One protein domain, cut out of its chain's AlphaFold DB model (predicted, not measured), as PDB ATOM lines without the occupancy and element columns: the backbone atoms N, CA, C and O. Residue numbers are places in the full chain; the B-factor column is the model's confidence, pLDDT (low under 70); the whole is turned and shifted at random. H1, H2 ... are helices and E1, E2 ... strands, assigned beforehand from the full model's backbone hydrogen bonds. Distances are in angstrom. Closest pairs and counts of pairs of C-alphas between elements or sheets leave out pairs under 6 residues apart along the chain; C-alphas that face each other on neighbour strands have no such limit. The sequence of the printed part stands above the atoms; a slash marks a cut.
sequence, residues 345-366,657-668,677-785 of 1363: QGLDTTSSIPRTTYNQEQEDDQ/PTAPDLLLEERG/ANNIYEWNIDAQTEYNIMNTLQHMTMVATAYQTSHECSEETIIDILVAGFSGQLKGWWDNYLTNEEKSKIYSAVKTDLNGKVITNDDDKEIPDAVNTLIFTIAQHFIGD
ATOM      1  N   GLN A 345     -36.462 -37.835  13.843       48.33
ATOM      2  CA  GLN A 345     -35.084 -38.169  14.194       48.33
ATOM      3  C   GLN A 345     -34.287 -36.961  14.706       48.33
ATOM      4  O   GLN A 345     -33.297 -37.123  15.421       48.33
ATOM      5  N   GLY A 346     -34.712 -35.745  14.358       53.74
ATOM      6  CA  GLY A 346     -34.051 -34.525  14.792       53.74
ATOM      7  C   GLY A 346     -34.911 -33.272  14.671       53.74
ATOM      8  O   GLY A 346     -35.962 -33.249  14.028       53.74
ATOM      9  N   LEU A 347     -34.418 -32.218  15.316       61.77
ATOM     10  CA  LEU A 347     -34.955 -30.867  15.254       61.77
ATOM     11  C   LEU A 347     -33.798 -29.914  14.932       61.77
ATOM     12  O   LEU A 347     -32.833 -29.841  15.693       61.77
ATOM     13  N   ASP A 348     -33.882 -29.187  13.822       64.51
ATOM     14  CA  ASP A 348     -32.980 -28.070  13.538       64.51
ATOM     15  C   ASP A 348     -33.546 -26.801  14.184       64.51
ATOM     16  O   ASP A 348     -34.491 -26.188  13.682       64.51
ATOM     17  N   THR A 349     -32.960 -26.423  15.320       62.48
ATOM     18  CA  THR A 349     -33.319 -25.244  16.120       62.48
ATOM     19  C   THR A 349     -32.468 -24.010  15.786       62.48
ATOM     20  O   THR A 349     -32.420 -23.068  16.576       62.48
ATOM     21  N   THR A 350     -31.760 -23.979  14.645       66.61
ATOM     22  CA  THR A 350     -30.975 -22.793  14.224       66.61
ATOM     23  C   THR A 350     -31.841 -21.607  13.770       66.61
ATOM     24  O   THR A 350     -31.338 -20.496  13.594       66.61
ATOM     25  N   SER A 351     -33.147 -21.831  13.612       71.01
ATOM     26  CA  SER A 351     -34.179 -20.875  13.199       71.01
ATOM     27  C   SER A 351     -35.149 -20.571  14.356       71.01
ATOM     28  O   SER A 351     -35.276 -21.372  15.283       71.01
ATOM     29  N   SER A 352     -35.861 -19.430  14.316       71.46
ATOM     30  CA  SER A 352     -36.933 -19.118  15.288       71.46
ATOM     31  C   SER A 352     -38.102 -20.107  15.210       71.46
ATOM     32  O   SER A 352     -38.769 -20.354  16.210       71.46
ATOM     33  N   ILE A 353     -38.299 -20.713  14.038       78.71
ATOM     34  CA  ILE A 353     -39.186 -21.856  13.816       78.71
ATOM     35  C   ILE A 353     -38.310 -23.092  13.585       78.71
ATOM     36  O   ILE A 353     -37.515 -23.067  12.636       78.71
ATOM     37  N   PRO A 354     -38.427 -24.151  14.405       69.69
ATOM     38  CA  PRO A 354     -37.663 -25.375  14.219       69.69
ATOM     39  C   PRO A 354     -38.069 -26.099  12.935       69.69
ATOM     40  O   PRO A 354     -39.240 -26.094  12.554       69.69
ATOM     41  N   ARG A 355     -37.113 -26.782  12.302       69.01
ATOM     42  CA  ARG A 355     -37.400 -27.756  11.238       69.01
ATOM     43  C   ARG A 355     -37.312 -29.180  11.766       69.01
ATOM     44  O   ARG A 355     -36.384 -29.526  12.492       69.01
ATOM     45  N   THR A 356     -38.268 -29.997  11.363       66.83
ATOM     46  CA  THR A 356     -38.391 -31.414  11.694       66.83
ATOM     47  C   THR A 356     -37.662 -32.270  10.654       66.83
ATOM     48  O   THR A 356     -37.928 -32.171   9.451       66.83
ATOM     49  N   THR A 357     -36.727 -33.115  11.107       64.27
ATOM     50  CA  THR A 357     -36.055 -34.095  10.242       64.27
ATOM     51  C   THR A 357     -36.512 -35.511  10.562       64.27
ATOM     52  O   THR A 357     -36.496 -35.957  11.713       64.27
ATOM     53  N   TYR A 358     -36.931 -36.223   9.521       65.47
ATOM     54  CA  TYR A 358     -37.488 -37.568   9.588       65.47
ATOM     55  C   TYR A 358     -36.572 -38.569   8.880       65.47
ATOM     56  O   TYR A 358     -35.914 -38.238   7.888       65.47
ATOM     57  N   ASN A 359     -36.560 -39.814   9.355       50.62
ATOM     58  CA  ASN A 359     -35.998 -40.909   8.570       50.62
ATOM     59  C   ASN A 359     -36.888 -41.171   7.343       50.62
ATOM     60  O   ASN A 359     -38.047 -41.548   7.507       50.62
ATOM     61  N   GLN A 360     -36.313 -41.125   6.137       45.47
ATOM     62  CA  GLN A 360     -36.679 -42.117   5.123       45.47
ATOM     63  C   GLN A 360     -35.984 -43.434   5.494       45.47
ATOM     64  O   GLN A 360     -34.929 -43.780   4.961       45.47
ATOM     65  N   GLU A 361     -36.577 -44.171   6.435       37.72
ATOM     66  CA  GLU A 361     -36.532 -45.627   6.311       37.72
ATOM     67  C   GLU A 361     -37.252 -45.955   4.995       37.72
ATOM     68  O   GLU A 361     -38.195 -45.254   4.621       37.72
ATOM     69  N   GLN A 362     -36.777 -46.952   4.244       32.71
ATOM     70  CA  GLN A 362     -37.556 -47.415   3.100       32.71
ATOM     71  C   GLN A 362     -38.889 -47.905   3.649       32.71
ATOM     72  O   GLN A 362     -38.908 -48.788   4.506       32.71
ATOM     73  N   GLU A 363     -39.982 -47.324   3.166       32.88
ATOM     74  CA  GLU A 363     -41.294 -47.898   3.381       32.88
ATOM     75  C   GLU A 363     -41.318 -49.214   2.589       32.88
ATOM     76  O   GLU A 363     -41.563 -49.247   1.388       32.88
ATOM     77  N   ASP A 364     -41.012 -50.318   3.279       32.14
ATOM     78  CA  ASP A 364     -41.803 -51.532   3.097       32.14
ATOM     79  C   ASP A 364     -43.241 -51.074   3.376       32.14
ATOM     80  O   ASP A 364     -43.611 -50.890   4.539       32.14
ATOM     81  N   ASP A 365     -43.958 -50.721   2.302       34.40
ATOM     82  CA  ASP A 365     -45.177 -49.912   2.331       34.40
ATOM     83  C   ASP A 365     -46.117 -50.288   3.485       34.40
ATOM     84  O   ASP A 365     -46.331 -51.468   3.776       34.40
ATOM     85  N   GLN A 366     -46.910 -49.324   3.968       42.75
ATOM     86  CA  GLN A 366     -48.176 -49.651   4.646       42.75
ATOM     87  C   GLN A 366     -49.247 -50.195   3.664       42.75
ATOM     88  O   GLN A 366     -50.455 -50.032   3.875       42.75
ATOM     89  N   PRO A 657     -43.034 -29.969  49.307       48.23
ATOM     90  CA  PRO A 657     -43.395 -29.835  47.901       48.23
ATOM     91  C   PRO A 657     -42.470 -30.677  47.013       48.23
ATOM     92  O   PRO A 657     -41.311 -30.931  47.359       48.23
ATOM     93  N   THR A 658     -42.965 -31.075  45.844       46.70
ATOM     94  CA  THR A 658     -42.099 -31.547  44.756       46.70
ATOM     95  C   THR A 658     -41.191 -30.395  44.294       46.70
ATOM     96  O   THR A 658     -41.514 -29.227  44.515       46.70
ATOM     97  N   ALA A 659     -40.029 -30.704  43.712       49.06
ATOM     98  CA  ALA A 659     -39.114 -29.671  43.216       49.06
ATOM     99  C   ALA A 659     -39.791 -28.808  42.121       49.06
ATOM    100  O   ALA A 659     -40.663 -29.339  41.433       49.06
ATOM    101  N   PRO A 660     -39.434 -27.515  41.952       43.13
ATOM    102  CA  PRO A 660     -40.183 -26.590  41.087       43.13
ATOM    103  C   PRO A 660     -40.265 -26.987  39.606       43.13
ATOM    104  O   PRO A 660     -41.215 -26.621  38.925       43.13
ATOM    105  N   ASP A 661     -39.298 -27.762  39.120       45.61
ATOM    106  CA  ASP A 661     -39.251 -28.325  37.766       45.61
ATOM    107  C   ASP A 661     -40.179 -29.546  37.599       45.61
ATOM    108  O   ASP A 661     -40.823 -29.722  36.570       45.61
ATOM    109  N   LEU A 662     -40.300 -30.360  38.653       46.97
ATOM    110  CA  LEU A 662     -41.196 -31.518  38.751       46.97
ATOM    111  C   LEU A 662     -42.519 -31.178  39.461       46.97
ATOM    112  O   LEU A 662     -43.139 -32.073  40.039       46.97
ATOM    113  N   LEU A 663     -42.937 -29.907  39.509       41.38
ATOM    114  CA  LEU A 663     -44.033 -29.464  40.379       41.38
ATOM    115  C   LEU A 663     -45.387 -30.061  39.956       41.38
ATOM    116  O   LEU A 663     -46.169 -29.475  39.209       41.38
ATOM    117  N   LEU A 664     -45.668 -31.241  40.512       41.04
ATOM    118  CA  LEU A 664     -46.979 -31.863  40.587       41.04
ATOM    119  C   LEU A 664     -47.878 -30.990  41.476       41.04
ATOM    120  O   LEU A 664     -48.113 -31.295  42.647       41.04
ATOM    121  N   GLU A 665     -48.385 -29.895  40.910       36.53
ATOM    122  CA  GLU A 665     -49.639 -29.295  41.359       36.53
ATOM    123  C   GLU A 665     -50.702 -30.404  41.311       36.53
ATOM    124  O   GLU A 665     -51.209 -30.744  40.244       36.53
ATOM    125  N   GLU A 666     -51.045 -31.004  42.459       40.62
ATOM    126  CA  GLU A 666     -52.059 -32.070  42.565       40.62
ATOM    127  C   GLU A 666     -53.502 -31.544  42.332       40.62
ATOM    128  O   GLU A 666     -54.447 -31.929  43.032       40.62
ATOM    129  N   ARG A 667     -53.714 -30.675  41.332       38.71
ATOM    130  CA  ARG A 667     -55.024 -30.213  40.844       38.71
ATOM    131  C   ARG A 667     -55.731 -31.275  39.986       38.71
ATOM    132  O   ARG A 667     -56.185 -31.009  38.885       38.71
ATOM    133  N   GLY A 668     -55.863 -32.481  40.533       34.51
ATOM    134  CA  GLY A 668     -57.006 -33.379  40.307       34.51
ATOM    135  C   GLY A 668     -57.287 -33.976  38.917       34.51
ATOM    136  O   GLY A 668     -58.205 -34.790  38.843       34.51
ATOM    137  N   ALA A 677     -63.081 -34.935  18.415       73.40
ATOM    138  CA  ALA A 677     -63.049 -33.892  17.388       73.40
ATOM    139  C   ALA A 677     -64.330 -33.035  17.303       73.40
ATOM    140  O   ALA A 677     -64.337 -31.958  16.716       73.40
ATOM    141  N   ASN A 678     -65.421 -33.460  17.946       72.68
ATOM    142  CA  ASN A 678     -66.667 -32.692  18.006       72.68
ATOM    143  C   ASN A 678     -66.622 -31.480  18.965       72.68
ATOM    144  O   ASN A 678     -67.631 -30.781  19.110       72.68
ATOM    145  N   ASN A 679     -65.497 -31.240  19.648       73.49
ATOM    146  CA  ASN A 679     -65.305 -30.163  20.617       73.49
ATOM    147  C   ASN A 679     -64.028 -29.371  20.302       73.49
ATOM    148  O   ASN A 679     -62.970 -29.967  20.161       73.49
ATOM    149  N   ILE A 680     -64.103 -28.036  20.307       74.79
ATOM    150  CA  ILE A 680     -62.907 -27.176  20.310       74.79
ATOM    151  C   ILE A 680     -62.370 -27.093  21.746       74.79
ATOM    152  O   ILE A 680     -63.150 -26.926  22.688       74.79
ATOM    153  N   TYR A 681     -61.051 -27.202  21.903       79.98
ATOM    154  CA  TYR A 681     -60.348 -27.181  23.190       79.98
ATOM    155  C   TYR A 681     -59.673 -25.825  23.425       79.98
ATOM    156  O   TYR A 681     -59.211 -25.192  22.480       79.98
ATOM    157  N   GLU A 682     -59.621 -25.383  24.682       84.17
ATOM    158  CA  GLU A 682     -58.943 -24.151  25.098       84.17
ATOM    159  C   GLU A 682     -57.537 -24.476  25.617       84.17
ATOM    160  O   GLU A 682     -57.366 -25.355  26.465       84.17
ATOM    161  N   TRP A 683     -56.536 -23.754  25.120       89.57
ATOM    162  CA  TRP A 683     -55.126 -23.944  25.444       89.57
ATOM    163  C   TRP A 683     -54.613 -22.733  26.221       89.57
ATOM    164  O   TRP A 683     -54.589 -21.616  25.696       89.57
ATOM    165  N   ASN A 684     -54.197 -22.948  27.471       85.65
ATOM    166  CA  ASN A 684     -53.536 -21.937  28.296       85.65
ATOM    167  C   ASN A 684     -52.325 -22.538  29.021       85.65
ATOM    168  O   ASN A 684     -52.441 -23.607  29.616       85.65
ATOM    169  N   ILE A 685     -51.199 -21.824  29.021       86.37
ATOM    170  CA  ILE A 685     -49.950 -22.173  29.720       86.37
ATOM    171  C   ILE A 685     -49.612 -21.215  30.878       86.37
ATOM    172  O   ILE A 685     -48.561 -21.341  31.501       86.37
ATOM    173  N   ASP A 686     -50.495 -20.265  31.197       82.38
ATOM    174  CA  ASP A 686     -50.295 -19.297  32.275       82.38
ATOM    175  C   ASP A 686     -50.063 -19.984  33.628       82.38
ATOM    176  O   ASP A 686     -50.843 -20.830  34.066       82.38
ATOM    177  N   ALA A 687     -48.963 -19.605  34.287       73.58
ATOM    178  CA  ALA A 687     -48.462 -20.201  35.530       73.58
ATOM    179  C   ALA A 687     -48.218 -21.731  35.492       73.58
ATOM    180  O   ALA A 687     -48.101 -22.359  36.547       73.58
ATOM    181  N   GLN A 688     -48.099 -22.343  34.307       73.64
ATOM    182  CA  GLN A 688     -47.654 -23.732  34.176       73.64
ATOM    183  C   GLN A 688     -46.124 -23.863  34.312       73.64
ATOM    184  O   GLN A 688     -45.365 -22.956  33.983       73.64
ATOM    185  N   THR A 689     -45.665 -25.022  34.792       72.14
ATOM    186  CA  THR A 689     -44.244 -25.417  34.825       72.14
ATOM    187  C   THR A 689     -43.818 -26.048  33.497       72.14
ATOM    188  O   THR A 689     -44.674 -26.552  32.775       72.14
ATOM    189  N   GLU A 690     -42.511 -26.123  33.206       69.80
ATOM    190  CA  GLU A 690     -41.961 -26.795  32.005       69.80
ATOM    191  C   GLU A 690     -42.601 -28.182  31.765       69.80
ATOM    192  O   GLU A 690     -43.027 -28.503  30.656       69.80
ATOM    193  N   TYR A 691     -42.759 -28.977  32.832       66.72
ATOM    194  CA  TYR A 691     -43.416 -30.287  32.795       66.72
ATOM    195  C   TYR A 691     -44.915 -30.222  32.446       66.72
ATOM    196  O   TYR A 691     -45.408 -31.035  31.663       66.72
ATOM    197  N   ASN A 692     -45.657 -29.257  32.997       71.85
ATOM    198  CA  ASN A 692     -47.084 -29.102  32.705       71.85
ATOM    199  C   ASN A 692     -47.312 -28.567  31.279       71.85
ATOM    200  O   ASN A 692     -48.223 -29.045  30.597       71.85
ATOM    201  N   ILE A 693     -46.443 -27.674  30.791       81.20
ATOM    202  CA  ILE A 693     -46.445 -27.213  29.394       81.20
ATOM    203  C   ILE A 693     -46.209 -28.410  28.464       81.20
ATOM    204  O   ILE A 693     -46.992 -28.615  27.544       81.20
ATOM    205  N   MET A 694     -45.221 -29.266  28.755       78.42
ATOM    206  CA  MET A 694     -44.967 -30.485  27.975       78.42
ATOM    207  C   MET A 694     -46.179 -31.437  27.951       78.42
ATOM    208  O   MET A 694     -46.558 -31.923  26.886       78.42
ATOM    209  N   ASN A 695     -46.855 -31.652  29.087       76.16
ATOM    210  CA  ASN A 695     -48.108 -32.422  29.123       76.16
ATOM    211  C   ASN A 695     -49.227 -31.745  28.300       76.16
ATOM    212  O   ASN A 695     -50.030 -32.422  27.663       76.16
ATOM    213  N   THR A 696     -49.297 -30.410  28.298       84.58
ATOM    214  CA  THR A 696     -50.264 -29.645  27.491       84.58
ATOM    215  C   THR A 696     -49.986 -29.805  25.992       84.58
ATOM    216  O   THR A 696     -50.926 -30.028  25.235       84.58
ATOM    217  N   LEU A 697     -48.717 -29.802  25.570       86.66
ATOM    218  CA  LEU A 697     -48.319 -30.088  24.187       86.66
ATOM    219  C   LEU A 697     -48.670 -31.525  23.768       86.66
ATOM    220  O   LEU A 697     -49.224 -31.719  22.691       86.66
ATOM    221  N   GLN A 698     -48.463 -32.520  24.637       82.21
ATOM    222  CA  GLN A 698     -48.908 -33.899  24.374       82.21
ATOM    223  C   GLN A 698     -50.433 -33.990  24.196       82.21
ATOM    224  O   GLN A 698     -50.912 -34.681  23.296       82.21
ATOM    225  N   HIS A 699     -51.213 -33.253  24.996       84.30
ATOM    226  CA  HIS A 699     -52.658 -33.149  24.786       84.30
ATOM    227  C   HIS A 699     -53.013 -32.465  23.451       84.30
ATOM    228  O   HIS A 699     -53.978 -32.883  22.814       84.30
ATOM    229  N   MET A 700     -52.245 -31.464  22.994       88.86
ATOM    230  CA  MET A 700     -52.427 -30.862  21.662       88.86
ATOM    231  C   MET A 700     -52.191 -31.883  20.544       88.86
ATOM    232  O   MET A 700     -53.017 -31.963  19.635       88.86
ATOM    233  N   THR A 701     -51.147 -32.715  20.639       86.62
ATOM    234  CA  THR A 701     -50.912 -33.825  19.697       86.62
ATOM    235  C   THR A 701     -52.099 -34.792  19.678       86.62
ATOM    236  O   THR A 701     -52.654 -35.052  18.617       86.62
ATOM    237  N   MET A 702     -52.560 -35.263  20.846       84.01
ATOM    238  CA  MET A 702     -53.702 -36.189  20.936       84.01
ATOM    239  C   MET A 702     -55.005 -35.598  20.367       84.01
ATOM    240  O   MET A 702     -55.804 -36.320  19.774       84.01
ATOM    241  N   VAL A 703     -55.224 -34.289  20.533       85.24
ATOM    242  CA  VAL A 703     -56.358 -33.571  19.932       85.24
ATOM    243  C   VAL A 703     -56.213 -33.467  18.412       85.24
ATOM    244  O   VAL A 703     -57.187 -33.709  17.702       85.24
ATOM    245  N   ALA A 704     -55.018 -33.158  17.900       85.16
ATOM    246  CA  ALA A 704     -54.756 -33.107  16.464       85.16
ATOM    247  C   ALA A 704     -54.993 -34.468  15.791       85.16
ATOM    248  O   ALA A 704     -55.736 -34.538  14.813       85.16
ATOM    249  N   THR A 705     -54.468 -35.555  16.371       84.12
ATOM    250  CA  THR A 705     -54.729 -36.923  15.900       84.12
ATOM    251  C   THR A 705     -56.228 -37.228  15.875       84.12
ATOM    252  O   THR A 705     -56.712 -37.784  14.897       84.12
ATOM    253  N   ALA A 706     -56.994 -36.814  16.894       82.19
ATOM    254  CA  ALA A 706     -58.441 -37.031  16.922       82.19
ATOM    255  C   ALA A 706     -59.195 -36.282  15.802       82.19
ATOM    256  O   ALA A 706     -60.145 -36.834  15.244       82.19
ATOM    257  N   TYR A 707     -58.792 -35.053  15.445       82.76
ATOM    258  CA  TYR A 707     -59.352 -34.347  14.279       82.76
ATOM    259  C   TYR A 707     -58.987 -35.033  12.958       82.76
ATOM    260  O   TYR A 707     -59.829 -35.137  12.066       82.76
ATOM    261  N   GLN A 708     -57.748 -35.514  12.845       82.22
ATOM    262  CA  GLN A 708     -57.241 -36.184  11.652       82.22
ATOM    263  C   GLN A 708     -57.974 -37.509  11.390       82.22
ATOM    264  O   GLN A 708     -58.446 -37.725  10.277       82.22
ATOM    265  N   THR A 709     -58.142 -38.360  12.410       77.87
ATOM    266  CA  THR A 709     -58.734 -39.703  12.255       77.87
ATOM    267  C   THR A 709     -60.248 -39.723  12.073       77.87
ATOM    268  O   THR A 709     -60.761 -40.684  11.513       77.87
ATOM    269  N   SER A 710     -60.979 -38.711  12.552       71.13
ATOM    270  CA  SER A 710     -62.454 -38.752  12.583       71.13
ATOM    271  C   SER A 710     -63.157 -37.779  11.637       71.13
ATOM    272  O   SER A 710     -64.369 -37.892  11.438       71.13
ATOM    273  N   HIS A 711     -62.442 -36.798  11.075       63.52
ATOM    274  CA  HIS A 711     -63.023 -35.739  10.238       63.52
ATOM    275  C   HIS A 711     -62.230 -35.442   8.950       63.52
ATOM    276  O   HIS A 711     -62.585 -34.484   8.263       63.52
ATOM    277  N   GLU A 712     -61.163 -36.197   8.642       70.54
ATOM    278  CA  GLU A 712     -60.303 -36.009   7.452       70.54
ATOM    279  C   GLU A 712     -59.877 -34.536   7.239       70.54
ATOM    280  O   GLU A 712     -59.819 -34.013   6.124       70.54
ATOM    281  N   CYS A 713     -59.635 -33.815   8.339       71.07
ATOM    282  CA  CYS A 713     -59.323 -32.390   8.292       71.07
ATOM    283  C   CYS A 713     -57.910 -32.157   7.744       71.07
ATOM    284  O   CYS A 713     -56.958 -32.783   8.208       71.07
ATOM    285  N   SER A 714     -57.759 -31.205   6.815       81.63
ATOM    286  CA  SER A 714     -56.433 -30.741   6.384       81.63
ATOM    287  C   SER A 714     -55.647 -30.168   7.566       81.63
ATOM    288  O   SER A 714     -56.244 -29.599   8.484       81.63
ATOM    289  N   GLU A 715     -54.314 -30.254   7.540       81.09
ATOM    290  CA  GLU A 715     -53.479 -29.703   8.621       81.09
ATOM    291  C   GLU A 715     -53.722 -28.205   8.850       81.09
ATOM    292  O   GLU A 715     -53.793 -27.771   9.995       81.09
ATOM    293  N   GLU A 716     -53.958 -27.441   7.781       81.87
ATOM    294  CA  GLU A 716     -54.412 -26.043   7.825       81.87
ATOM    295  C   GLU A 716     -55.687 -25.878   8.677       81.87
ATOM    296  O   GLU A 716     -55.735 -25.040   9.577       81.87
ATOM    297  N   THR A 717     -56.690 -26.742   8.474       84.16
ATOM    298  CA  THR A 717     -57.928 -26.751   9.274       84.16
ATOM    299  C   THR A 717     -57.653 -27.128  10.734       84.16
ATOM    300  O   THR A 717     -58.252 -26.556  11.645       84.16
ATOM    301  N   ILE A 718     -56.749 -28.082  10.985       86.23
ATOM    302  CA  ILE A 718     -56.380 -28.513  12.343       86.23
ATOM    303  C   ILE A 718     -55.647 -27.384  13.085       86.23
ATOM    304  O   ILE A 718     -55.958 -27.124  14.248       86.23
ATOM    305  N   ILE A 719     -54.736 -26.668  12.419       89.80
ATOM    306  CA  ILE A 719     -54.053 -25.488  12.966       89.80
ATOM    307  C   ILE A 719     -55.052 -24.389  13.293       89.80
ATOM    308  O   ILE A 719     -55.041 -23.905  14.421       89.80
ATOM    309  N   ASP A 720     -55.947 -24.033  12.369       87.54
ATOM    310  CA  ASP A 720     -56.967 -23.008  12.612       87.54
ATOM    311  C   ASP A 720     -57.822 -23.338  13.845       87.54
ATOM    312  O   ASP A 720     -58.126 -22.454  14.650       87.54
ATOM    313  N   ILE A 721     -58.160 -24.615  14.056       85.97
ATOM    314  CA  ILE A 721     -58.907 -25.064  15.237       85.97
ATOM    315  C   ILE A 721     -58.053 -25.014  16.520       85.97
ATOM    316  O   ILE A 721     -58.557 -24.598  17.566       85.97
ATOM    317  N   LEU A 722     -56.772 -25.402  16.472       90.46
ATOM    318  CA  LEU A 722     -55.858 -25.312  17.620       90.46
ATOM    319  C   LEU A 722     -55.596 -23.848  18.017       90.46
ATOM    320  O   LEU A 722     -55.712 -23.500  19.193       90.46
ATOM    321  N   VAL A 723     -55.315 -22.985  17.040       90.12
ATOM    322  CA  VAL A 723     -55.061 -21.544  17.195       90.12
ATOM    323  C   VAL A 723     -56.310 -20.801  17.673       90.12
ATOM    324  O   VAL A 723     -56.209 -19.918  18.527       90.12
ATOM    325  N   ALA A 724     -57.506 -21.179  17.207       86.94
ATOM    326  CA  ALA A 724     -58.771 -20.666  17.742       86.94
ATOM    327  C   ALA A 724     -58.998 -21.040  19.221       86.94
ATOM    328  O   ALA A 724     -59.777 -20.376  19.907       86.94
ATOM    329  N   GLY A 725     -58.311 -22.073  19.716       85.39
ATOM    330  CA  GLY A 725     -58.270 -22.457  21.124       85.39
ATOM    331  C   GLY A 725     -57.254 -21.691  21.979       85.39
ATOM    332  O   GLY A 725     -57.288 -21.822  23.202       85.39
ATOM    333  N   PHE A 726     -56.337 -20.910  21.397       93.38
ATOM    334  CA  PHE A 726     -55.277 -20.245  22.165       93.38
ATOM    335  C   PHE A 726     -55.820 -19.142  23.084       93.38
ATOM    336  O   PHE A 726     -56.570 -18.255  22.671       93.38
ATOM    337  N   SER A 727     -55.346 -19.156  24.329       86.34
ATOM    338  CA  SER A 727     -55.625 -18.162  25.368       86.34
ATOM    339  C   SER A 727     -54.336 -17.797  26.128       86.34
ATOM    340  O   SER A 727     -53.273 -18.369  25.865       86.34
ATOM    341  N   GLY A 728     -54.401 -16.821  27.039       88.20
ATOM    342  CA  GLY A 728     -53.262 -16.446  27.888       88.20
ATOM    343  C   GLY A 728     -52.002 -16.070  27.102       88.20
ATOM    344  O   GLY A 728     -52.078 -15.458  26.032       88.20
ATOM    345  N   GLN A 729     -50.836 -16.484  27.602       88.18
ATOM    346  CA  GLN A 729     -49.550 -16.310  26.915       88.18
ATOM    347  C   GLN A 729     -49.489 -16.914  25.506       88.18
ATOM    348  O   GLN A 729     -48.863 -16.299  24.646       88.18
ATOM    349  N   LEU A 730     -50.151 -18.047  25.217       90.95
ATOM    350  CA  LEU A 730     -50.174 -18.606  23.852       90.95
ATOM    351  C   LEU A 730     -50.851 -17.643  22.876       90.95
ATOM    352  O   LEU A 730     -50.347 -17.417  21.777       90.95
ATOM    353  N   LYS A 731     -51.964 -17.030  23.293       90.14
ATOM    354  CA  LYS A 731     -52.666 -16.037  22.474       90.14
ATOM    355  C   LYS A 731     -51.864 -14.747  22.337       90.14
ATOM    356  O   LYS A 731     -51.790 -14.196  21.244       90.14
ATOM    357  N   GLY A 732     -51.210 -14.308  23.413       87.16
ATOM    358  CA  GLY A 732     -50.302 -13.160  23.399       87.16
ATOM    359  C   GLY A 732     -49.128 -13.338  22.429       87.16
ATOM    360  O   GLY A 732     -48.866 -12.443  21.627       87.16
ATOM    361  N   TRP A 733     -48.474 -14.504  22.469       94.33
ATOM    362  CA  TRP A 733     -47.370 -14.891  21.587       94.33
ATOM    363  C   TRP A 733     -47.817 -15.023  20.129       94.33
ATOM    364  O   TRP A 733     -47.215 -14.409  19.246       94.33
ATOM    365  N   TRP A 734     -48.910 -15.745  19.873       92.47
ATOM    366  CA  TRP A 734     -49.422 -15.901  18.517       92.47
ATOM    367  C   TRP A 734     -49.860 -14.563  17.917       92.47
ATOM    368  O   TRP A 734     -49.441 -14.233  16.814       92.47
ATOM    369  N   ASP A 735     -50.650 -13.748  18.619       89.40
ATOM    370  CA  ASP A 735     -51.167 -12.507  18.031       89.40
ATOM    371  C   ASP A 735     -50.088 -11.422  17.895       89.40
ATOM    372  O   ASP A 735     -50.020 -10.780  16.846       89.40
ATOM    373  N   ASN A 736     -49.232 -11.236  18.911       87.94
ATOM    374  CA  ASN A 736     -48.387 -10.037  19.043       87.94
ATOM    375  C   ASN A 736     -46.872 -10.277  18.930       87.94
ATOM    376  O   ASN A 736     -46.147  -9.309  18.712       87.94
ATOM    377  N   TYR A 737     -46.380 -11.509  19.117       90.37
ATOM    378  CA  TYR A 737     -44.943 -11.810  19.042       90.37
ATOM    379  C   TYR A 737     -44.554 -12.373  17.670       90.37
ATOM    380  O   TYR A 737     -43.651 -11.840  17.032       90.37
ATOM    381  N   LEU A 738     -45.244 -13.419  17.193       88.37
ATOM    382  CA  LEU A 738     -44.944 -14.014  15.887       88.37
ATOM    383  C   LEU A 738     -45.294 -13.061  14.740       88.37
ATOM    384  O   LEU A 738     -46.439 -12.612  14.601       88.37
ATOM    385  N   THR A 739     -44.328 -12.826  13.853       88.53
ATOM    386  CA  THR A 739     -44.562 -12.078  12.614       88.53
ATOM    387  C   THR A 739     -45.491 -12.840  11.661       88.53
ATOM    388  O   THR A 739     -45.648 -14.061  11.738       88.53
ATOM    389  N   ASN A 740     -46.105 -12.133  10.707       87.86
ATOM    390  CA  ASN A 740     -46.911 -12.782   9.664       87.86
ATOM    391  C   ASN A 740     -46.059 -13.658   8.726       87.86
ATOM    392  O   ASN A 740     -46.574 -14.615   8.161       87.86
ATOM    393  N   GLU A 741     -44.760 -13.379   8.591       87.09
ATOM    394  CA  GLU A 741     -43.825 -14.254   7.873       87.09
ATOM    395  C   GLU A 741     -43.566 -15.558   8.635       87.09
ATOM    396  O   GLU A 741     -43.510 -16.623   8.029       87.09
ATOM    397  N   GLU A 742     -43.430 -15.495   9.960       88.62
ATOM    398  CA  GLU A 742     -43.271 -16.678  10.810       88.62
ATOM    399  C   GLU A 742     -44.541 -17.527  10.850       88.62
ATOM    400  O   GLU A 742     -44.466 -18.735  10.648       88.62
ATOM    401  N   LYS A 743     -45.719 -16.908  10.978       90.80
ATOM    402  CA  LYS A 743     -47.001 -17.616  10.828       90.80
ATOM    403  C   LYS A 743     -47.073 -18.350   9.489       90.80
ATOM    404  O   LYS A 743     -47.312 -19.553   9.483       90.80
ATOM    405  N   SER A 744     -46.784 -17.669   8.376       88.05
ATOM    406  CA  SER A 744     -46.758 -18.295   7.046       88.05
ATOM    407  C   SER A 744     -45.804 -19.492   6.975       88.05
ATOM    408  O   SER A 744     -46.196 -20.523   6.446       88.05
ATOM    409  N   LYS A 745     -44.598 -19.397   7.558       88.80
ATOM    410  CA  LYS A 745     -43.627 -20.508   7.620       88.80
ATOM    411  C   LYS A 745     -44.125 -21.712   8.433       88.80
ATOM    412  O   LYS A 745     -43.730 -22.826   8.117       88.80
ATOM    413  N   ILE A 746     -44.962 -21.504   9.457       89.28
ATOM    414  CA  ILE A 746     -45.597 -22.599  10.213       89.28
ATOM    415  C   ILE A 746     -46.683 -23.266   9.356       89.28
ATOM    416  O   ILE A 746     -46.671 -24.483   9.224       89.28
ATOM    417  N   TYR A 747     -47.580 -22.490   8.732       87.39
ATOM    418  CA  TYR A 747     -48.624 -23.032   7.844       87.39
ATOM    419  C   TYR A 747     -48.050 -23.736   6.598       87.39
ATOM    420  O   TYR A 747     -48.639 -24.701   6.125       87.39
ATOM    421  N   SER A 748     -46.909 -23.276   6.073       87.44
ATOM    422  CA  SER A 748     -46.238 -23.850   4.897       87.44
ATOM    423  C   SER A 748     -45.109 -24.834   5.248       87.44
ATOM    424  O   SER A 748     -44.164 -24.976   4.468       87.44
ATOM    425  N   ALA A 749     -45.131 -25.444   6.435       86.55
ATOM    426  CA  ALA A 749     -44.113 -26.411   6.826       86.55
ATOM    427  C   ALA A 749     -44.375 -27.790   6.199       86.55
ATOM    428  O   ALA A 749     -45.512 -28.264   6.159       86.55
ATOM    429  N   VAL A 750     -43.303 -28.437   5.743       85.93
ATOM    430  CA  VAL A 750     -43.309 -29.749   5.083       85.93
ATOM    431  C   VAL A 750     -42.234 -30.648   5.685       85.93
ATOM    432  O   VAL A 750     -41.215 -30.156   6.179       85.93
ATOM    433  N   LYS A 751     -42.440 -31.967   5.641       82.51
ATOM    434  CA  LYS A 751     -41.491 -32.946   6.193       82.51
ATOM    435  C   LYS A 751     -40.190 -32.934   5.397       82.51
ATOM    436  O   LYS A 751     -40.213 -32.972   4.167       82.51
ATOM    437  N   THR A 752     -39.057 -32.926   6.100       81.31
ATOM    438  CA  THR A 752     -37.725 -33.007   5.480       81.31
ATOM    439  C   THR A 752     -36.931 -34.214   5.962       81.31
ATOM    440  O   THR A 752     -37.127 -34.690   7.080       81.31
ATOM    441  N   ASP A 753     -36.043 -34.722   5.110       75.73
ATOM    442  CA  ASP A 753     -35.102 -35.786   5.455       75.73
ATOM    443  C   ASP A 753     -33.870 -35.243   6.214       75.73
ATOM    444  O   ASP A 753     -33.710 -34.037   6.421       75.73
ATOM    445  N   LEU A 754     -32.946 -36.132   6.598       69.58
ATOM    446  CA  LEU A 754     -31.656 -35.763   7.209       69.58
ATOM    447  C   LEU A 754     -30.776 -34.816   6.368       69.58
ATOM    448  O   LEU A 754     -29.835 -34.233   6.908       69.58
ATOM    449  N   ASN A 755     -31.038 -34.685   5.068       71.18
ATOM    450  CA  ASN A 755     -30.282 -33.858   4.130       71.18
ATOM    451  C   ASN A 755     -30.966 -32.501   3.866       71.18
ATOM    452  O   ASN A 755     -30.421 -31.677   3.128       71.18
ATOM    453  N   GLY A 756     -32.150 -32.256   4.444       69.00
ATOM    454  CA  GLY A 756     -32.972 -31.073   4.182       69.00
ATOM    455  C   GLY A 756     -33.751 -31.129   2.860       69.00
ATOM    456  O   GLY A 756     -34.249 -30.099   2.406       69.00
ATOM    457  N   LYS A 757     -33.858 -32.304   2.230       75.90
ATOM    458  CA  LYS A 757     -34.723 -32.550   1.071       75.90
ATOM    459  C   LYS A 757     -36.165 -32.733   1.555       75.90
ATOM    460  O   LYS A 757     -36.398 -33.405   2.558       75.90
ATOM    461  N   VAL A 758     -37.133 -32.165   0.836       79.42
ATOM    462  CA  VAL A 758     -38.564 -32.385   1.103       79.42
ATOM    463  C   VAL A 758     -38.928 -33.850   0.836       79.42
ATOM    464  O   VAL A 758     -38.488 -34.433  -0.159       79.42
ATOM    465  N   ILE A 759     -39.720 -34.434   1.735       77.53
ATOM    466  CA  ILE A 759     -40.301 -35.769   1.589       77.53
ATOM    467  C   ILE A 759     -41.649 -35.630   0.867       77.53
ATOM    468  O   ILE A 759     -42.454 -34.754   1.194       77.53
ATOM    469  N   THR A 760     -41.882 -36.495  -0.118       78.01
ATOM    470  CA  THR A 760     -43.108 -36.575  -0.917       78.01
ATOM    471  C   THR A 760     -43.823 -37.905  -0.672       78.01
ATOM    472  O   THR A 760     -43.168 -38.910  -0.405       78.01
ATOM    473  N   ASN A 761     -45.154 -37.908  -0.776       70.80
ATOM    474  CA  ASN A 761     -45.956 -39.134  -0.893       70.80
ATOM    475  C   ASN A 761     -45.808 -39.751  -2.303       70.80
ATOM    476  O   ASN A 761     -45.297 -39.091  -3.210       70.80
ATOM    477  N   ASP A 762     -46.381 -40.944  -2.510       70.69
ATOM    478  CA  ASP A 762     -46.502 -41.668  -3.799       70.69
ATOM    479  C   ASP A 762     -46.978 -40.802  -4.983       70.69
ATOM    480  O   ASP A 762     -46.633 -41.032  -6.137       70.69
ATOM    481  N   ASP A 763     -47.780 -39.785  -4.674       71.57
ATOM    482  CA  ASP A 763     -48.382 -38.808  -5.586       71.57
ATOM    483  C   ASP A 763     -47.406 -37.702  -6.083       71.57
ATOM    484  O   ASP A 763     -47.858 -36.712  -6.665       71.57
ATOM    485  N   ASP A 764     -46.106 -37.785  -5.762       70.41
ATOM    486  CA  ASP A 764     -45.094 -36.707  -5.875       70.41
ATOM    487  C   ASP A 764     -45.458 -35.407  -5.105       70.41
ATOM    488  O   ASP A 764     -44.850 -34.348  -5.277       70.41
ATOM    489  N   LYS A 765     -46.446 -35.472  -4.202       71.95
ATOM    490  CA  LYS A 765     -46.921 -34.339  -3.386       71.95
ATOM    491  C   LYS A 765     -46.113 -34.216  -2.097       71.95
ATOM    492  O   LYS A 765     -45.994 -35.189  -1.354       71.95
ATOM    493  N   GLU A 766     -45.617 -33.013  -1.812       81.88
ATOM    494  CA  GLU A 766     -44.932 -32.667  -0.557       81.88
ATOM    495  C   GLU A 766     -45.814 -32.989   0.661       81.88
ATOM    496  O   GLU A 766     -47.003 -32.661   0.670       81.88
ATOM    497  N   ILE A 767     -45.249 -33.625   1.693       79.49
ATOM    498  CA  ILE A 767     -46.004 -33.991   2.901       79.49
ATOM    499  C   ILE A 767     -46.041 -32.799   3.872       79.49
ATOM    500  O   ILE A 767     -44.972 -32.388   4.333       79.49
ATOM    501  N   PRO A 768     -47.223 -32.266   4.246       82.31
ATOM    502  CA  PRO A 768     -47.335 -31.230   5.275       82.31
ATOM    503  C   PRO A 768     -46.799 -31.692   6.639       82.31
ATOM    504  O   PRO A 768     -46.834 -32.879   6.964       82.31
ATOM    505  N   ASP A 769     -46.297 -30.743   7.430       85.38
ATOM    506  CA  ASP A 769     -45.865 -30.967   8.820       85.38
ATOM    507  C   ASP A 769     -46.162 -29.772   9.738       85.38
ATOM    508  O   ASP A 769     -45.470 -29.493  10.724       85.38
ATOM    509  N   ALA A 770     -47.186 -29.010   9.380       88.04
ATOM    510  CA  ALA A 770     -47.510 -27.722   9.961       88.04
ATOM    511  C   ALA A 770     -48.001 -27.867  11.417       88.04
ATOM    512  O   ALA A 770     -47.665 -27.044  12.274       88.04
ATOM    513  N   VAL A 771     -48.722 -28.950  11.736       88.78
ATOM    514  CA  VAL A 771     -49.177 -29.249  13.110       88.78
ATOM    515  C   VAL A 771     -47.998 -29.556  14.042       88.78
ATOM    516  O   VAL A 771     -47.922 -29.008  15.146       88.78
ATOM    517  N   ASN A 772     -47.063 -30.404  13.604       86.34
ATOM    518  CA  ASN A 772     -45.866 -30.735  14.379       86.34
ATOM    519  C   ASN A 772     -44.980 -29.500  14.544       86.34
ATOM    520  O   ASN A 772     -44.577 -29.174  15.662       86.34
ATOM    521  N   THR A 773     -44.766 -28.756  13.456       88.33
ATOM    522  CA  THR A 773     -44.019 -27.494  13.462       88.33
ATOM    523  C   THR A 773     -44.597 -26.515  14.482       88.33
ATOM    524  O   THR A 773     -43.843 -25.988  15.300       88.33
ATOM    525  N   LEU A 774     -45.921 -26.325  14.538       90.98
ATOM    526  CA  LEU A 774     -46.572 -25.484  15.552       90.98
ATOM    527  C   LEU A 774     -46.239 -25.937  16.985       90.98
ATOM    528  O   LEU A 774     -45.811 -25.121  17.803       90.98
ATOM    529  N   ILE A 775     -46.401 -27.229  17.286       89.36
ATOM    530  CA  ILE A 775     -46.153 -27.803  18.620       89.36
ATOM    531  C   ILE A 775     -44.680 -27.644  19.032       89.36
ATOM    532  O   ILE A 775     -44.393 -27.222  20.156       89.36
ATOM    533  N   PHE A 776     -43.741 -27.900  18.118       85.44
ATOM    534  CA  PHE A 776     -42.310 -27.711  18.360       85.44
ATOM    535  C   PHE A 776     -41.912 -26.238  18.493       85.44
ATOM    536  O   PHE A 776     -41.089 -25.911  19.348       85.44
ATOM    537  N   THR A 777     -42.532 -25.332  17.732       88.75
ATOM    538  CA  THR A 777     -42.291 -23.884  17.860       88.75
ATOM    539  C   THR A 777     -42.720 -23.386  19.251       88.75
ATOM    540  O   THR A 777     -41.994 -22.626  19.893       88.75
ATOM    541  N   ILE A 778     -43.851 -23.876  19.782       90.46
ATOM    542  CA  ILE A 778     -44.291 -23.571  21.156       90.46
ATOM    543  C   ILE A 778     -43.298 -24.131  22.190       90.46
ATOM    544  O   ILE A 778     -42.928 -23.418  23.124       90.46
ATOM    545  N   ALA A 779     -42.821 -25.372  22.026       85.92
ATOM    546  CA  ALA A 779     -41.801 -25.940  22.913       85.92
ATOM    547  C   ALA A 779     -40.525 -25.075  22.940       85.92
ATOM    548  O   ALA A 779     -40.067 -24.689  24.017       85.92
ATOM    549  N   GLN A 780     -40.013 -24.691  21.765       84.07
ATOM    550  CA  GLN A 780     -38.807 -23.872  21.628       84.07
ATOM    551  C   GLN A 780     -38.948 -22.482  22.276       84.07
ATOM    552  O   GLN A 780     -37.993 -22.004  22.886       84.07
ATOM    553  N   HIS A 781     -40.123 -21.842  22.208       87.12
ATOM    554  CA  HIS A 781     -40.339 -20.528  22.832       87.12
ATOM    555  C   HIS A 781     -40.598 -20.563  24.344       87.12
ATOM    556  O   HIS A 781     -40.187 -19.630  25.033       87.12
ATOM    557  N   PHE A 782     -41.280 -21.588  24.867       87.16
ATOM    558  CA  PHE A 782     -41.746 -21.605  26.265       87.16
ATOM    559  C   PHE A 782     -40.997 -22.575  27.191       87.16
ATOM    560  O   PHE A 782     -41.070 -22.425  28.409       87.16
ATOM    561  N   ILE A 783     -40.269 -23.548  26.638       76.79
ATOM    562  CA  ILE A 783     -39.404 -24.486  27.382       76.79
ATOM    563  C   ILE A 783     -37.926 -24.279  26.993       76.79
ATOM    564  O   ILE A 783     -37.028 -24.496  27.808       76.79
ATOM    565  N   GLY A 784     -37.669 -23.799  25.772       77.53
ATOM    566  CA  GLY A 784     -36.333 -23.719  25.182       77.53
ATOM    567  C   GLY A 784     -36.003 -24.986  24.394       77.53
ATOM    568  O   GLY A 784     -36.898 -25.723  23.985       77.53
ATOM    569  N   ASP A 785     -34.714 -25.254  24.182       66.25
ATOM    570  CA  ASP A 785     -34.259 -26.488  23.532       66.25
ATOM    571  C   ASP A 785     -34.602 -27.728  24.397       66.25
ATOM    572  O   ASP A 785     -34.071 -27.858  25.510       66.25
TER     573      ASP A 785
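Overview. This is residues 345 to 366, 657 to 668 and 677 to 785 of the 1363 residues of the protein "CCHC-type domain-containing protein" of Glycine max (UniProt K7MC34). The middle of the domain is helix H5, with the long helix H1 packed side by side with it, the two running opposite ways at a shallow tilt of 11 degrees. H2 packs slantwise on both, H4 packs on the first turns of H5, H3 lies farther out, and E2 of the small strand hairpin E1 E2 lies close to H5; much of the rest is loop, and the two farthest C-alphas lie in stretches with no named element. The printed part has 143 residues, with E1, E2, H1, H2, H3, H4 and H5 in this order along the chain; the sheet E1 - E2 is antiparallel, and the class is mostly helix, though under half of the residues are in named elements. The whole is compact, with a radius of gyration of the C-alphas of 16.4 A and spans of 52 by 35 by 34 A.

Arrangement. E1, residues 345 to 348, and E2, residues 355 to 358, form a hairpin of antiparallel neighbours, with N 348 and O 355 at 2.9 A and N 357 and O 346 at 3.0 A, within hydrogen-bond range. H1, residues 690 to 711, touches H2, residues 715 to 724, with residues 700 to 708 alone, at a steep tilt of 50 degrees; the closest C-alphas, of Ala 704 and Ile 718, are 6.4 A apart. H3, residues 728 to 737, is close to H2 but not clearly touching, with the C-alphas of Val 723 and Lys 731 at 8.0 A. H4, residues 740 to 747, and H3 are only just apart, at 8.2 A. The hub is H5, residues 770 to 782, which touches H1, H2 and H4. H5 and H1 run opposite ways at a shallow tilt of 11 degrees, with the closest C-alphas, of Leu 697 and Ile 775, 6.4 A apart. With residues 770 to 774 alone H5 touches H2, where the C-alphas of Ile 719 and Val 771 are closest at 6.2 A, and H4, where those of Tyr 747 and Ala 770 are closest at 5.3 A. H3 and H5 are near each other. The closest C-alphas of E2 and H5, those of Arg 355 and Thr 773, are 7.0 A apart, while E1 and H5 are apart. In H1, H2, H3, H4 and H5 every O i to N i+4 pair is within hydrogen-bond range.

Along the chain. E1 begins at C-alpha 345 (-35.084, -38.169, 14.194) and is 10.3 A long; E2 is 10.0 A. H1 runs 31.6 A from C-alpha 690 (-41.961, -26.795, 32.005). H2 is 13.9 A, H3 13.0 A and H4 10.6 A long. H5, 18.3 A, ends at C-alpha 782 (-41.746, -21.605, 26.265).

Size, cuts and confidence. The two C-alphas farthest apart, of Pro 657 and Asp 763, are 54.5 A apart. Residues 367 to 656 are not printed, a gap of 47.8 A between C-alphas 366 and 657; residues 669 to 676 are not printed either, with 23.7 A between C-alphas 668 and 677. The link from H4 to H5, 22 residues, is long. The mean pLDDT of the printed part is 74.9, and 37 residues are under 70, among them residues 354 to 366 and 657 to 668.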